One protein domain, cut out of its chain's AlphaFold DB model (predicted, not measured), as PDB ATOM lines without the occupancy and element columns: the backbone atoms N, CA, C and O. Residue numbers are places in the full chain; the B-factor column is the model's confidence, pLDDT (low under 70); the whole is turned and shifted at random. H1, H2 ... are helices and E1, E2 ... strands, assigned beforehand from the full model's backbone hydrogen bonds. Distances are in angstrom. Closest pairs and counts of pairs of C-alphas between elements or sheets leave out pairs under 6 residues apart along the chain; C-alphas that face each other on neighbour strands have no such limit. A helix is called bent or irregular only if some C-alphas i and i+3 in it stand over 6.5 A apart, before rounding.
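This is residues 6 to 109 of the 111 residues of an uncharacterized protein of Bacteroides ovatus (UniProt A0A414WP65). Two long helices, H1 and H4, meet as a V, with the later half of H1 touching the beginning of H4, and the short helices H2 and H3 form a small head at the point of the V. The rest of H4 sticks out as a free arm from residue 83 onward and makes much of the length, while the short strand E1 lies at the other end of H1. The printed part has 104 residues with one named strand and four named helices, in the order E1, H1, H2, H3, H4, and its class is mostly helix. It is extended, with a radius of gyration of the C-alphas of 21.1 A and spans of 74 by 34 by 18 A.

Start at E1, residues 10 to 12, which pairs with no named strand; residues 6 to 7 pair antiparallel with its residues 10 to 11. E1 and H1, residues 14 to 40, meet only through their link. H1 is the hub, touching three helices. At its end look for H2, residues 42 to 49: the two only just touch, only at the corner, with 3 pairs of C-alphas within 8 A, the closest being Tyr 38 and Phe 45 at 5.6 A. Next comes H3, residues 54 to 65, which touches H2 at a steep tilt of 55 degrees, opposite ways; their closest C-alphas, Ala 49 and Leu 57, are 6.5 A apart. H3 touches H1 with residues 61 to 65 alone, about perpendicular at 86 degrees, and the closest C-alphas, Cys 34 and Met 62, are 6.4 A apart. Last is H4, residues 69 to 108, whose residues 71 to 78 alone touch residues 26 to 34 of H1, at a steep tilt of 46 degrees, opposite ways; the closest C-alphas, Ala 33 and Ala 74, are 6.9 A apart. H2 and H4 are apart. In H1 and H2 every O i to N i+4 pair is within hydrogen-bond range; H3 has 6 of 8 and H4 33 of 36.

Find C-alpha 10 at (-55.536, -19.605, -1.559), where E1 begins. From C-alpha 14 at (-62.453, -22.297, 8.347), H1 runs 39.3 A to C-alpha 40. H2 is 10.0 A long. H3 is 16.9 A long and irregular, with C-alphas 55 and 58 7.5 A apart. H4 runs 56.9 A to C-alpha 108 at (-81.960, 3.849, 23.963); it is neither bent nor irregular, but only just, with C-alphas 97 and 100 6.4 A apart.

The C-alphas farthest apart, those of Trp 51 and Gly 109, are 74.0 A apart. The printed part has no cut, and its four links are tight. The mean pLDDT of the printed part is 88.9, and residues 107 to 109 are under 70.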
ATOM      1  N   TYR A   6     -58.760 -17.342   3.685       83.12
ATOM      2  CA  TYR A   6     -57.606 -17.429   2.796       83.12
ATOM      3  C   TYR A   6     -56.315 -17.612   3.592       83.12
ATOM      4  O   TYR A   6     -56.106 -16.952   4.608       83.12
ATOM      5  N   VAL A   7     -55.432 -18.478   3.099       79.00
ATOM      6  CA  VAL A   7     -54.052 -18.642   3.577       79.00
ATOM      7  C   VAL A   7     -53.142 -18.568   2.355       79.00
ATOM      8  O   VAL A   7     -53.370 -19.276   1.375       79.00
ATOM      9  N   ASN A   8     -52.137 -17.687   2.381       84.19
ATOM     10  CA  ASN A   8     -51.210 -17.457   1.260       84.19
ATOM     11  C   ASN A   8     -51.922 -17.237  -0.095       84.19
ATOM     12  O   ASN A   8     -51.540 -17.813  -1.111       84.19
ATOM     13  N   GLY A   9     -53.010 -16.459  -0.098       84.12
ATOM     14  CA  GLY A   9     -53.792 -16.155  -1.305       84.12
ATOM     15  C   GLY A   9     -54.691 -17.288  -1.815       84.12
ATOM     16  O   GLY A   9     -55.462 -17.075  -2.748       84.12
ATOM     17  N   LYS A  10     -54.660 -18.479  -1.204       89.50
ATOM     18  CA  LYS A  10     -55.536 -19.605  -1.559       89.50
ATOM     19  C   LYS A  10     -56.721 -19.689  -0.610       89.50
ATOM     20  O   LYS A  10     -56.559 -19.550   0.601       89.50
ATOM     21  N   ARG A  11     -57.909 -19.945  -1.162       87.62
ATOM     22  CA  ARG A  11     -59.123 -20.175  -0.371       87.62
ATOM     23  C   ARG A  11     -59.005 -21.499   0.386       87.62
ATOM     24  O   ARG A  11     -58.675 -22.520  -0.210       87.62
ATOM     25  N   VAL A  12     -59.317 -21.479   1.675       86.94
ATOM     26  CA  VAL A  12     -59.268 -22.643   2.569       86.94
ATOM     27  C   VAL A  12     -60.559 -22.771   3.381       86.94
ATOM     28  O   VAL A  12     -61.391 -21.860   3.403       86.94
ATOM     29  N   SER A  13     -60.742 -23.921   4.033       85.38
ATOM     30  CA  SER A  13     -61.808 -24.101   5.023       85.38
ATOM     31  C   SER A  13     -61.545 -23.248   6.275       85.38
ATOM     32  O   SER A  13     -60.404 -22.852   6.536       85.38
ATOM     33  N   ALA A  14     -62.592 -22.979   7.060       79.50
ATOM     34  CA  ALA A  14     -62.453 -22.297   8.347       79.50
ATOM     35  C   ALA A  14     -61.530 -23.081   9.297       79.50
ATOM     36  O   ALA A  14     -60.627 -22.496   9.893       79.50
ATOM     37  N   ASP A  15     -61.688 -24.406   9.358       79.50
ATOM     38  CA  ASP A  15     -60.871 -25.287  10.200       79.50
ATOM     39  C   ASP A  15     -59.388 -25.182   9.843       79.50
ATOM     40  O   ASP A  15     -58.540 -24.987  10.713       79.50
ATOM     41  N   THR A  16     -59.066 -25.217   8.547       79.88
ATOM     42  CA  THR A  16     -57.693 -25.045   8.059       79.88
ATOM     43  C   THR A  16     -57.128 -23.672   8.433       79.88
ATOM     44  O   THR A  16     -55.967 -23.569   8.831       79.88
ATOM     45  N   TYR A  17     -57.932 -22.610   8.329       81.25
ATOM     46  CA  TYR A  17     -57.510 -21.253   8.675       81.25
ATOM     47  C   TYR A  17     -57.181 -21.117  10.169       81.25
ATOM     48  O   TYR A  17     -56.082 -20.681  10.524       81.25
ATOM     49  N   PHE A  18     -58.084 -21.548  11.051       76.94
ATOM     50  CA  PHE A  18     -57.874 -21.466  12.498       76.94
ATOM     51  C   PHE A  18     -56.766 -22.410  12.982       76.94
ATOM     52  O   PHE A  18     -55.961 -22.016  13.827       76.94
ATOM     53  N   ALA A  19     -56.640 -23.604  12.390       77.69
ATOM     54  CA  ALA A  19     -55.520 -24.506  12.647       77.69
ATOM     55  C   ALA A  19     -54.173 -23.884  12.248       77.69
ATOM     56  O   ALA A  19     -53.193 -24.024  12.978       77.69
ATOM     57  N   THR A  20     -54.121 -23.140  11.137       81.81
ATOM     58  CA  THR A  20     -52.908 -22.416  10.718       81.81
ATOM     59  C   THR A  20     -52.513 -21.355  11.746       81.81
ATOM     60  O   THR A  20     -51.341 -21.261  12.112       81.81
ATOM     61  N   GLY A  21     -53.487 -20.591  12.256       76.94
ATOM     62  CA  GLY A  21     -53.259 -19.604  13.315       76.94
ATOM     63  C   GLY A  21     -52.737 -20.239  14.607       76.94
ATOM     64  O   GLY A  21     -51.690 -19.826  15.109       76.94
ATOM     65  N   LYS A  22     -53.403 -21.297  15.094       82.56
ATOM     66  CA  LYS A  22     -52.970 -22.061  16.276       82.56
ATOM     67  C   LYS A  22     -51.547 -22.604  16.106       82.56
ATOM     68  O   LYS A  22     -50.726 -22.459  17.004       82.56
ATOM     69  N   ASN A  23     -51.238 -23.179  14.945       85.56
ATOM     70  CA  ASN A  23     -49.916 -23.728  14.638       85.56
ATOM     71  C   ASN A  23     -48.830 -22.639  14.658       85.56
ATOM     72  O   ASN A  23     -47.751 -22.842  15.210       85.56
ATOM     73  N   LEU A  24     -49.119 -21.446  14.127       88.25
ATOM     74  CA  LEU A  24     -48.176 -20.329  14.172       88.25
ATOM     75  C   LEU A  24     -47.890 -19.864  15.610       88.25
ATOM     76  O   LEU A  24     -46.736 -19.587  15.944       88.25
ATOM     77  N   GLU A  25     -48.918 -19.766  16.456       88.69
ATOM     78  CA  GLU A  25     -48.749 -19.429  17.875       88.69
ATOM     79  C   GLU A  25     -47.969 -20.505  18.631       88.69
ATOM     80  O   GLU A  25     -47.037 -20.173  19.368       88.69
ATOM     81  N   TRP A  26     -48.298 -21.778  18.394       92.94
ATOM     82  CA  TRP A  26     -47.598 -22.927  18.965       92.94
ATOM     83  C   TRP A  26     -46.116 -22.908  18.586       92.94
ATOM     84  O   TRP A  26     -45.266 -22.903  19.470       92.94
ATOM     85  N   LYS A  27     -45.781 -22.759  17.295       91.94
ATOM     86  CA  LYS A  27     -44.385 -22.698  16.826       91.94
ATOM     87  C   LYS A  27     -43.601 -21.597  17.531       91.94
ATOM     88  O   LYS A  27     -42.511 -21.836  18.038       91.94
ATOM     89  N   LYS A  28     -44.169 -20.388  17.608       93.62
ATOM     90  CA  LYS A  28     -43.531 -19.257  18.299       93.62
ATOM     91  C   LYS A  28     -43.303 -19.542  19.783       93.62
ATOM     92  O   LYS A  28     -42.280 -19.127  20.323       93.62
ATOM     93  N   TYR A  29     -44.260 -20.192  20.440       95.50
ATOM     94  CA  TYR A  29     -44.144 -20.566  21.845       95.50
ATOM     95  C   TYR A  29     -43.063 -21.635  22.050       95.50
ATOM     96  O   TYR A  29     -42.148 -21.413  22.842       95.50
ATOM     97  N   MET A  30     -43.108 -22.729  21.286       95.88
ATOM     98  CA  MET A  30     -42.161 -23.840  21.402       95.88
ATOM     99  C   MET A  30     -40.729 -23.412  21.086       95.88
ATOM    100  O   MET A  30     -39.807 -23.799  21.790       95.88
ATOM    101  N   TYR A  31     -40.526 -22.529  20.104       95.56
ATOM    102  CA  TYR A  31     -39.190 -22.009  19.797       95.56
ATOM    103  C   TYR A  31     -38.603 -21.214  20.965       95.56
ATOM    104  O   TYR A  31     -37.425 -21.350  21.285       95.56
ATOM    105  N   LYS A  32     -39.423 -20.396  21.634       96.31
ATOM    106  CA  LYS A  32     -38.986 -19.671  22.834       96.31
ATOM    107  C   LYS A  32     -38.681 -20.626  23.983       96.31
ATOM    108  O   LYS A  32     -37.684 -20.421  24.663       96.31
ATOM    109  N   ALA A  33     -39.516 -21.646  24.176       96.94
ATOM    110  CA  ALA A  33     -39.319 -22.654  25.210       96.94
ATOM    111  C   ALA A  33     -38.016 -23.444  24.995       96.94
ATOM    112  O   ALA A  33     -37.212 -23.512  25.917       96.94
ATOM    113  N   CYS A  34     -37.739 -23.899  23.770       96.94
ATOM    114  CA  CYS A  34     -36.480 -24.560  23.413       96.94
ATOM    115  C   CYS A  34     -35.253 -23.679  23.689       96.94
ATOM    116  O   CYS A  34     -34.289 -24.119  24.311       96.94
ATOM    117  N   ILE A  35     -35.293 -22.402  23.288       96.06
ATOM    118  CA  ILE A  35     -34.197 -21.463  23.574       96.06
ATOM    119  C   ILE A  35     -34.010 -21.289  25.087       96.06
ATOM    120  O   ILE A  35     -32.881 -21.228  25.564       96.06
ATOM    121  N   SER A  36     -35.100 -21.179  25.847       97.25
ATOM    122  CA  SER A  36     -35.043 -21.089  27.308       97.25
ATOM    123  C   SER A  36     -34.473 -22.353  27.951       97.25
ATOM    124  O   SER A  36     -33.678 -22.228  28.878       97.25
ATOM    125  N   TYR A  37     -34.827 -23.534  27.443       97.44
ATOM    126  CA  TYR A  37     -34.316 -24.816  27.917       97.44
ATOM    127  C   TYR A  37     -32.794 -24.900  27.769       97.44
ATOM    128  O   TYR A  37     -32.092 -25.059  28.762       97.44
ATOM    129  N   TYR A  38     -32.261 -24.663  26.569       97.19
ATOM    130  CA  TYR A  38     -30.814 -24.738  26.330       97.19
ATOM    131  C   TYR A  38     -30.013 -23.596  26.967       97.19
ATOM    132  O   TYR A  38     -28.814 -23.730  27.186       97.19
ATOM    133  N   LYS A  39     -30.659 -22.480  27.327       96.19
ATOM    134  CA  LYS A  39     -30.035 -21.469  28.196       96.19
ATOM    135  C   LYS A  39     -29.840 -21.961  29.630       96.19
ATOM    136  O   LYS A  39     -28.918 -21.494  30.290       96.19
ATOM    137  N   ALA A  40     -30.720 -22.836  30.112       97.00
ATOM    138  CA  ALA A  40     -30.608 -23.452  31.431       97.00
ATOM    139  C   ALA A  40     -29.698 -24.696  31.427       97.00
ATOM    140  O   ALA A  40     -29.126 -25.007  32.466       97.00
ATOM    141  N   HIS A  41     -29.518 -25.333  30.264       97.00
ATOM    142  CA  HIS A  41     -28.709 -26.542  30.058       97.00
ATOM    143  C   HIS A  41     -27.585 -26.286  29.028       97.00
ATOM    144  O   HIS A  41     -27.643 -26.776  27.894       97.00
ATOM    145  N   PRO A  42     -26.587 -25.442  29.361       96.38
ATOM    146  CA  PRO A  42     -25.535 -25.051  28.421       96.38
ATOM    147  C   PRO A  42     -24.616 -26.215  28.021       96.38
ATOM    148  O   PRO A  42     -24.078 -26.223  26.919       96.38
ATOM    149  N   ASP A  43     -24.451 -27.208  28.889       97.12
ATOM    150  CA  ASP A  43     -23.681 -28.424  28.642       97.12
ATOM    151  C   ASP A  43     -24.332 -29.318  27.577       97.12
ATOM    152  O   ASP A  43     -23.652 -29.778  26.654       97.12
ATOM    153  N   GLU A  44     -25.652 -29.500  27.638       95.81
ATOM    154  CA  GLU A  44     -26.410 -30.208  26.601       95.81
ATOM    155  C   GLU A  44     -26.384 -29.460  25.265       95.81
ATOM    156  O   GLU A  44     -26.218 -30.063  24.198       95.81
ATOM    157  N   PHE A  45     -26.503 -28.129  25.318       95.56
ATOM    158  CA  PHE A  45     -26.362 -27.283  24.139       95.56
ATOM    159  C   PHE A  45     -24.989 -27.474  23.488       95.56
ATOM    160  O   PHE A  45     -24.920 -27.740  22.287       95.56
ATOM    161  N   ASP A  46     -23.907 -27.387  24.264       96.25
ATOM    162  CA  ASP A  46     -22.538 -27.526  23.767       96.25
ATOM    163  C   ASP A  46     -22.286 -28.910  23.159       96.25
ATOM    164  O   ASP A  46     -21.624 -29.022  22.119       96.25
ATOM    165  N   ALA A  47     -22.839 -29.967  23.760       95.06
ATOM    166  CA  ALA A  47     -22.734 -31.330  23.246       95.06
ATOM    167  C   ALA A  47     -23.342 -31.465  21.839       95.06
ATOM    168  O   ALA A  47     -22.744 -32.092  20.958       95.06
ATOM    169  N   ILE A  48     -24.498 -30.838  21.605       94.00
ATOM    170  CA  ILE A  48     -25.183 -30.856  20.306       94.00
ATOM    171  C   ILE A  48     -24.513 -29.888  19.324       94.00
ATOM    172  O   ILE A  48     -24.280 -30.241  18.163       94.00
ATOM    173  N   ALA A  49     -24.179 -28.676  19.766       93.75
ATOM    174  CA  ALA A  49     -23.648 -27.612  18.921       93.75
ATOM    175  C   ALA A  49     -22.273 -27.953  18.338       93.75
ATOM    176  O   ALA A  49     -22.012 -27.645  17.176       93.75
ATOM    177  N   ARG A  50     -21.423 -28.661  19.094       93.75
ATOM    178  CA  ARG A  50     -20.055 -29.020  18.678       93.75
ATOM    179  C   ARG A  50     -19.988 -29.779  17.351       93.75
ATOM    180  O   ARG A  50     -19.018 -29.630  16.615       93.75
ATOM    181  N   TRP A  51     -21.007 -30.578  17.044       90.62
ATOM    182  CA  TRP A  51     -21.032 -31.462  15.872       90.62
ATOM    183  C   TRP A  51     -22.133 -31.108  14.875       90.62
ATOM    184  O   TRP A  51     -22.489 -31.926  14.021       90.62
ATOM    185  N   THR A  52     -22.719 -29.916  14.998       92.19
ATOM    186  CA  THR A  52     -23.878 -29.524  14.198       92.19
ATOM    187  C   THR A  52     -23.597 -28.245  13.417       92.19
ATOM    188  O   THR A  52     -23.288 -27.221  14.023       92.19
ATOM    189  N   PRO A  53     -23.732 -28.270  12.078       94.38
ATOM    190  CA  PRO A  53     -23.662 -27.062  11.266       94.38
ATOM    191  C   PRO A  53     -24.653 -26.002  11.750       94.38
ATOM    192  O   PRO A  53     -25.788 -26.319  12.109       94.38
ATOM    193  N   GLN A  54     -24.257 -24.731  11.698       91.69
ATOM    194  CA  GLN A  54     -25.086 -23.625  12.185       91.69
ATOM    195  C   GLN A  54     -26.472 -23.578  11.513       91.69
ATOM    196  O   GLN A  54     -27.466 -23.270  12.166       91.69
ATOM    197  N   GLU A  55     -26.548 -23.942  10.232       92.12
ATOM    198  CA  GLU A  55     -27.780 -23.957   9.432       92.12
ATOM    199  C   GLU A  55     -28.823 -24.970   9.931       92.12
ATOM    200  O   GLU A  55     -30.025 -24.746   9.797       92.12
ATOM    201  N   SER A  56     -28.376 -26.078  10.530       92.62
ATOM    202  CA  SER A  56     -29.239 -27.150  11.040       92.62
ATOM    203  C   SER A  56     -29.299 -27.206  12.568       92.62
ATOM    204  O   SER A  56     -30.078 -27.989  13.117       92.62
ATOM    205  N   LEU A  57     -28.533 -26.351  13.254       93.06
ATOM    206  CA  LEU A  57     -28.403 -26.333  14.710       93.06
ATOM    207  C   LEU A  57     -29.753 -26.217  15.404       93.06
ATOM    208  O   LEU A  57     -30.087 -27.048  16.240       93.06
ATOM    209  N   PHE A  58     -30.558 -25.230  15.017       92.81
ATOM    210  CA  PHE A  58     -31.858 -25.020  15.645       92.81
ATOM    211  C   PHE A  58     -32.789 -26.228  15.478       92.81
ATOM    212  O   PHE A  58     -33.420 -26.659  16.437       92.81
ATOM    213  N   THR A  59     -32.846 -26.806  14.276       91.69
ATOM    214  CA  THR A  59     -33.670 -27.991  14.008       91.69
ATOM    215  C   THR A  59     -33.226 -29.174  14.859       91.69
ATOM    216  O   THR A  59     -34.066 -29.890  15.397       91.69
ATOM    217  N   ARG A  60     -31.914 -29.366  15.019       94.06
ATOM    218  CA  ARG A  60     -31.368 -30.470  15.809       94.06
ATOM    219  C   ARG A  60     -31.587 -30.282  17.307       94.06
ATOM    220  O   ARG A  60     -31.914 -31.252  17.975       94.06
ATOM    221  N   LEU A  61     -31.484 -29.049  17.801       95.88
ATOM    222  CA  LEU A  61     -31.840 -28.683  19.175       95.88
ATOM    223  C   LEU A  61     -33.330 -28.913  19.440       95.88
ATOM    224  O   LEU A  61     -33.685 -29.554  20.417       95.88
ATOM    225  N   MET A  62     -34.212 -28.461  18.546       94.81
ATOM    226  CA  MET A  62     -35.651 -28.717  18.665       94.81
ATOM    227  C   MET A  62     -35.980 -30.212  18.645       94.81
ATOM    228  O   MET A  62     -36.867 -30.634  19.377       94.81
ATOM    229  N   PHE A  63     -35.296 -30.997  17.809       94.62
ATOM    230  CA  PHE A  63     -35.508 -32.441  17.726       94.62
ATOM    231  C   PHE A  63     -35.032 -33.154  18.993       94.62
ATOM    232  O   PHE A  63     -35.778 -33.941  19.553       94.62
ATOM    233  N   ALA A  64     -33.827 -32.839  19.473       95.50
ATOM    234  CA  ALA A  64     -33.289 -33.422  20.699       95.50
ATOM    235  C   ALA A  64     -34.128 -33.043  21.927       95.50
ATOM    236  O   ALA A  64     -34.453 -33.906  22.732       95.50
ATOM    237  N   TRP A  65     -34.536 -31.776  22.032       97.25
ATOM    238  CA  TRP A  65     -35.451 -31.332  23.080       97.25
ATOM    239  C   TRP A  65     -36.827 -32.004  22.973       97.25
ATOM    240  O   TRP A  65     -37.439 -32.289  23.989       97.25
ATOM    241  N   GLY A  66     -37.299 -32.319  21.762       94.75
ATOM    242  CA  GLY A  66     -38.565 -33.026  21.535       94.75
ATOM    243  C   GLY A  66     -38.663 -34.411  22.185       94.75
ATOM    244  O   GLY A  66     -39.768 -34.907  22.373       94.75
ATOM    245  N   GLU A  67     -37.528 -35.007  22.549       94.62
ATOM    246  CA  GLU A  67     -37.447 -36.305  23.224       94.62
ATOM    247  C   GLU A  67     -37.415 -36.182  24.762       94.62
ATOM    248  O   GLU A  67     -37.287 -37.195  25.448       94.62
ATOM    249  N   THR A  68     -37.507 -34.970  25.327       94.56
ATOM    250  CA  THR A  68     -37.466 -34.741  26.781       94.56
ATOM    251  C   THR A  68     -38.851 -34.495  27.382       94.56
ATOM    252  O   THR A  68     -39.782 -34.045  26.711       94.56
ATOM    253  N   ASP A  69     -38.983 -34.735  28.689       96.12
ATOM    254  CA  ASP A  69     -40.224 -34.462  29.426       96.12
ATOM    255  C   ASP A  69     -40.561 -32.955  29.438       96.12
ATOM    256  O   ASP A  69     -41.728 -32.574  29.326       96.12
ATOM    257  N   ASP A  70     -39.548 -32.074  29.458       95.69
ATOM    258  CA  ASP A  70     -39.726 -30.614  29.391       95.69
ATOM    259  C   ASP A  70     -40.464 -30.154  28.126       95.69
ATOM    260  O   ASP A  70     -41.174 -29.140  28.138       95.69
ATOM    261  N   TYR A  71     -40.296 -30.875  27.015       96.31
ATOM    262  CA  TYR A  71     -41.046 -30.600  25.796       96.31
ATOM    263  C   TYR A  71     -42.535 -30.888  25.983       96.31
ATOM    264  O   TYR A  71     -43.369 -30.046  25.630       96.31
ATOM    265  N   GLN A  72     -42.867 -32.041  26.571       95.44
ATOM    266  CA  GLN A  72     -44.253 -32.428  26.835       95.44
ATOM    267  C   GLN A  72     -44.913 -31.433  27.797       95.44
ATOM    268  O   GLN A  72     -46.003 -30.928  27.519       95.44
ATOM    269  N   GLU A  73     -44.213 -31.036  28.862       96.50
ATOM    270  CA  GLU A  73     -44.700 -30.010  29.787       96.50
ATOM    271  C   GLU A  73     -44.937 -28.659  29.093       96.50
ATOM    272  O   GLU A  73     -45.931 -27.963  29.354       96.50
ATOM    273  N   ALA A  74     -44.039 -28.257  28.188       96.06
ATOM    274  CA  ALA A  74     -44.199 -27.032  27.419       96.06
ATOM    275  C   ALA A  74     -45.438 -27.098  26.509       96.06
ATOM    276  O   ALA A  74     -46.197 -26.121  26.450       96.06
ATOM    277  N   GLU A  75     -45.672 -28.232  25.850       95.31
ATOM    278  CA  GLU A  75     -46.835 -28.460  24.994       95.31
ATOM    279  C   GLU A  75     -48.149 -28.421  25.792       95.31
ATOM    280  O   GLU A  75     -49.068 -27.669  25.444       95.31
ATOM    281  N   GLU A  76     -48.221 -29.122  26.924       96.38
ATOM    282  CA  GLU A  76     -49.391 -29.100  27.807       96.38
ATOM    283  C   GLU A  76     -49.695 -27.690  28.323       96.38
ATOM    284  O   GLU A  76     -50.850 -27.236  28.352       96.38
ATOM    285  N   LYS A  77     -48.651 -26.944  28.699       95.81
ATOM    286  CA  LYS A  77     -48.775 -25.562  29.167       95.81
ATOM    287  C   LYS A  77     -49.286 -24.638  28.067       95.81
ATOM    288  O   LYS A  77     -50.096 -23.746  28.358       95.81
ATOM    289  N   PHE A  78     -48.860 -24.847  26.821       95.00
ATOM    290  CA  PHE A  78     -49.408 -24.136  25.671       95.00
ATOM    291  C   PHE A  78     -50.890 -24.458  25.483       95.00
ATOM    292  O   PHE A  78     -51.698 -23.530  25.449       95.00
ATOM    293  N   GLU A  79     -51.272 -25.735  25.429       93.12
ATOM    294  CA  GLU A  79     -52.663 -26.147  25.209       93.12
ATOM    295  C   GLU A  79     -53.595 -25.622  26.304       93.12
ATOM    296  O   GLU A  79     -54.660 -25.063  26.020       93.12
ATOM    297  N   LYS A  80     -53.169 -25.698  27.569       93.75
ATOM    298  CA  LYS A  80     -53.920 -25.151  28.705       93.75
ATOM    299  C   LYS A  80     -54.099 -23.638  28.585       93.75
ATOM    300  O   LYS A  80     -55.201 -23.123  28.802       93.75
ATOM    301  N   ARG A  81     -53.037 -22.912  28.219       92.38
ATOM    302  CA  ARG A  81     -53.088 -21.457  28.019       92.38
ATOM    303  C   ARG A  81     -53.974 -21.084  26.834       92.38
ATOM    304  O   ARG A  81     -54.791 -20.175  26.970       92.38
ATOM    305  N   TYR A  82     -53.825 -21.770  25.707       90.69
ATOM    306  CA  TYR A  82     -54.589 -21.533  24.488       90.69
ATOM    307  C   TYR A  82     -56.082 -21.766  24.732       90.69
ATOM    308  O   TYR A  82     -56.893 -20.880  24.469       90.69
ATOM    309  N   ARG A  83     -56.445 -22.897  25.352       89.81
ATOM    310  CA  ARG A  83     -57.832 -23.216  25.717       89.81
ATOM    311  C   ARG A  83     -58.435 -22.171  26.652       89.81
ATOM    312  O   ARG A  83     -59.559 -21.727  26.427       89.81
ATOM    313  N   ARG A  84     -57.692 -21.743  27.678       91.19
ATOM    314  CA  ARG A  84     -58.137 -20.684  28.597       91.19
ATOM    315  C   ARG A  84     -58.372 -19.366  27.860       91.19
ATOM    316  O   ARG A  84     -59.401 -18.736  28.066       91.19
ATOM    317  N   ASN A  85     -57.438 -18.959  27.005       89.00
ATOM    318  CA  ASN A  85     -57.562 -17.725  26.232       89.00
ATOM    319  C   ASN A  85     -58.753 -17.786  25.266       89.00
ATOM    320  O   ASN A  85     -59.512 -16.829  25.186       89.00
ATOM    321  N   MET A  86     -58.959 -18.922  24.596       87.75
ATOM    322  CA  MET A  86     -60.117 -19.149  23.732       87.75
ATOM    323  C   MET A  86     -61.430 -19.001  24.511       87.75
ATOM    324  O   MET A  86     -62.333 -18.304  24.058       87.75
ATOM    325  N   LEU A  87     -61.519 -19.593  25.705       90.38
ATOM    326  CA  LEU A  87     -62.697 -19.481  26.566       90.38
ATOM    327  C   LEU A  87     -62.966 -18.031  26.993       90.38
ATOM    328  O   LEU A  87     -64.101 -17.572  26.905       90.38
ATOM    329  N   ILE A  88     -61.931 -17.290  27.394       91.50
ATOM    330  CA  ILE A  88     -62.054 -15.865  27.741       91.50
ATOM    331  C   ILE A  88     -62.570 -15.063  26.540       91.50
ATOM    332  O   ILE A  88     -63.513 -14.289  26.683       91.50
ATOM    333  N   THR A  89     -62.007 -15.277  25.350       88.81
ATOM    334  CA  THR A  89     -62.450 -14.596  24.126       88.81
ATOM    335  C   THR A  89     -63.912 -14.901  23.803       88.81
ATOM    336  O   THR A  89     -64.648 -13.991  23.429       88.81
ATOM    337  N   LEU A  90     -64.359 -16.149  23.984       89.06
ATOM    338  CA  LEU A  90     -65.758 -16.532  23.775       89.06
ATOM    339  C   LEU A  90     -66.701 -15.854  24.774       89.06
ATOM    340  O   LEU A  90     -67.752 -15.364  24.368       89.06
ATOM    341  N   ILE A  91     -66.320 -15.776  26.053       90.50
ATOM    342  CA  ILE A  91     -67.104 -15.078  27.086       90.50
ATOM    343  C   ILE A  91     -67.236 -13.593  26.743       90.50
ATOM    344  O   ILE A  91     -68.334 -13.040  26.790       90.50
ATOM    345  N   ILE A  92     -66.128 -12.957  26.356       89.44
ATOM    346  CA  ILE A  92     -66.117 -11.552  25.950       89.44
ATOM    347  C   ILE A  92     -67.019 -11.360  24.724       89.44
ATOM    348  O   ILE A  92     -67.911 -10.518  24.753       89.44
ATOM    349  N   ALA A  93     -66.857 -12.164  23.672       88.38
ATOM    350  CA  ALA A  93     -67.682 -12.071  22.469       88.38
ATOM    351  C   ALA A  93     -69.179 -12.248  22.769       88.38
ATOM    352  O   ALA A  93     -69.994 -11.466  22.284       88.38
ATOM    353  N   ALA A  94     -69.545 -13.213  23.617       87.50
ATOM    354  CA  ALA A  94     -70.924 -13.403  24.054       87.50
ATOM    355  C   ALA A  94     -71.459 -12.168  24.799       87.50
ATOM    356  O   ALA A  94     -72.566 -11.717  24.517       87.50
ATOM    357  N   PHE A  95     -70.667 -11.561  25.686       87.75
ATOM    358  CA  PHE A  95     -71.049 -10.313  26.349       87.75
ATOM    359  C   PHE A  95     -71.344  -9.197  25.332       87.75
ATOM    360  O   PHE A  95     -72.399  -8.566  25.397       87.75
ATOM    361  N   PHE A  96     -70.472  -9.004  24.338       85.88
ATOM    362  CA  PHE A  96     -70.687  -8.012  23.279       85.88
ATOM    363  C   PHE A  96     -71.910  -8.330  22.400       85.88
ATOM    364  O   PHE A  96     -72.613  -7.410  21.996       85.88
ATOM    365  N   CYS A  97     -72.202  -9.602  22.115       85.69
ATOM    366  CA  CYS A  97     -73.336  -9.994  21.274       85.69
ATOM    367  C   CYS A  97     -74.688  -9.986  21.996       85.69
ATOM    368  O   CYS A  97     -75.704  -9.771  21.344       85.69
ATOM    369  N   PHE A  98     -74.727 -10.242  23.304       81.94
ATOM    370  CA  PHE A  98     -75.986 -10.389  24.040       81.94
ATOM    371  C   PHE A  98     -76.275  -9.218  24.970       81.94
ATOM    372  O   PHE A  98     -77.413  -8.769  25.045       81.94
ATOM    373  N   VAL A  99     -75.268  -8.689  25.663       78.00
ATOM    374  CA  VAL A  99     -75.489  -7.665  26.691       78.00
ATOM    375  C   VAL A  99     -75.557  -6.273  26.073       78.00
ATOM    376  O   VAL A  99     -76.460  -5.509  26.402       78.00
ATOM    377  N   LEU A 100     -74.670  -5.942  25.130       75.44
ATOM    378  CA  LEU A 100     -74.686  -4.614  24.506       75.44
ATOM    379  C   LEU A 100     -75.948  -4.322  23.687       75.44
ATOM    380  O   LEU A 100     -76.486  -3.231  23.861       75.44
ATOM    381  N   PRO A 101     -76.476  -5.231  22.844       77.56
ATOM    382  CA  PRO A 101     -77.710  -4.950  22.118       77.56
ATOM    383  C   PRO A 101     -78.895  -4.789  23.061       77.56
ATOM    384  O   PRO A 101     -79.718  -3.909  22.844       77.56
ATOM    385  N   VAL A 102     -78.953  -5.576  24.141       76.88
ATOM    386  CA  VAL A 102     -79.993  -5.432  25.166       76.88
ATOM    387  C   VAL A 102     -79.894  -4.065  25.837       76.88
ATOM    388  O   VAL A 102     -80.896  -3.367  25.866       76.88
ATOM    389  N   ILE A 103     -78.705  -3.629  26.271       74.62
ATOM    390  CA  ILE A 103     -78.504  -2.285  26.847       74.62
ATOM    391  C   ILE A 103     -78.925  -1.190  25.861       74.62
ATOM    392  O   ILE A 103     -79.605  -0.245  26.249       74.62
ATOM    393  N   VAL A 104     -78.549  -1.303  24.585       73.44
ATOM    394  CA  VAL A 104     -78.921  -0.323  23.553       73.44
ATOM    395  C   VAL A 104     -80.439  -0.281  23.350       73.44
ATOM    396  O   VAL A 104     -81.006   0.802  23.256       73.44
ATOM    397  N   ILE A 105     -81.114  -1.433  23.340       72.50
ATOM    398  CA  ILE A 105     -82.570  -1.518  23.164       72.50
ATOM    399  C   ILE A 105     -83.314  -1.011  24.409       72.50
ATOM    400  O   ILE A 105     -84.299  -0.290  24.277       72.50
ATOM    401  N   THR A 106     -82.856  -1.346  25.619       71.94
ATOM    402  CA  THR A 106     -83.551  -0.993  26.869       71.94
ATOM    403  C   THR A 106     -83.250   0.421  27.358       71.94
ATOM    404  O   THR A 106     -84.111   1.028  27.984       71.94
ATOM    405  N   CYS A 107     -82.056   0.958  27.091       59.44
ATOM    406  CA  CYS A 107     -81.664   2.308  27.515       59.44
ATOM    407  C   CYS A 107     -81.774   3.357  26.393       59.44
ATOM    408  O   CYS A 107     -81.828   4.544  26.695       59.44
ATOM    409  N   GLY A 108     -81.815   2.950  25.118       54.19
ATOM    410  CA  GLY A 108     -81.960   3.849  23.963       54.19
ATOM    411  C   GLY A 108     -83.399   4.050  23.473       54.19
ATOM    412  O   GLY A 108     -83.622   4.869  22.590       54.19
ATOM    413  N   GLY A 109     -84.376   3.326  24.033       51.50
ATOM    414  CA  GLY A 109     -85.800   3.421  23.675       51.50
ATOM    415  C   GLY A 109     -86.601   4.501  24.416       51.50
ATOM    416  O   GLY A 109     -87.823   4.513  24.315       51.50
TER     417      GLY A 109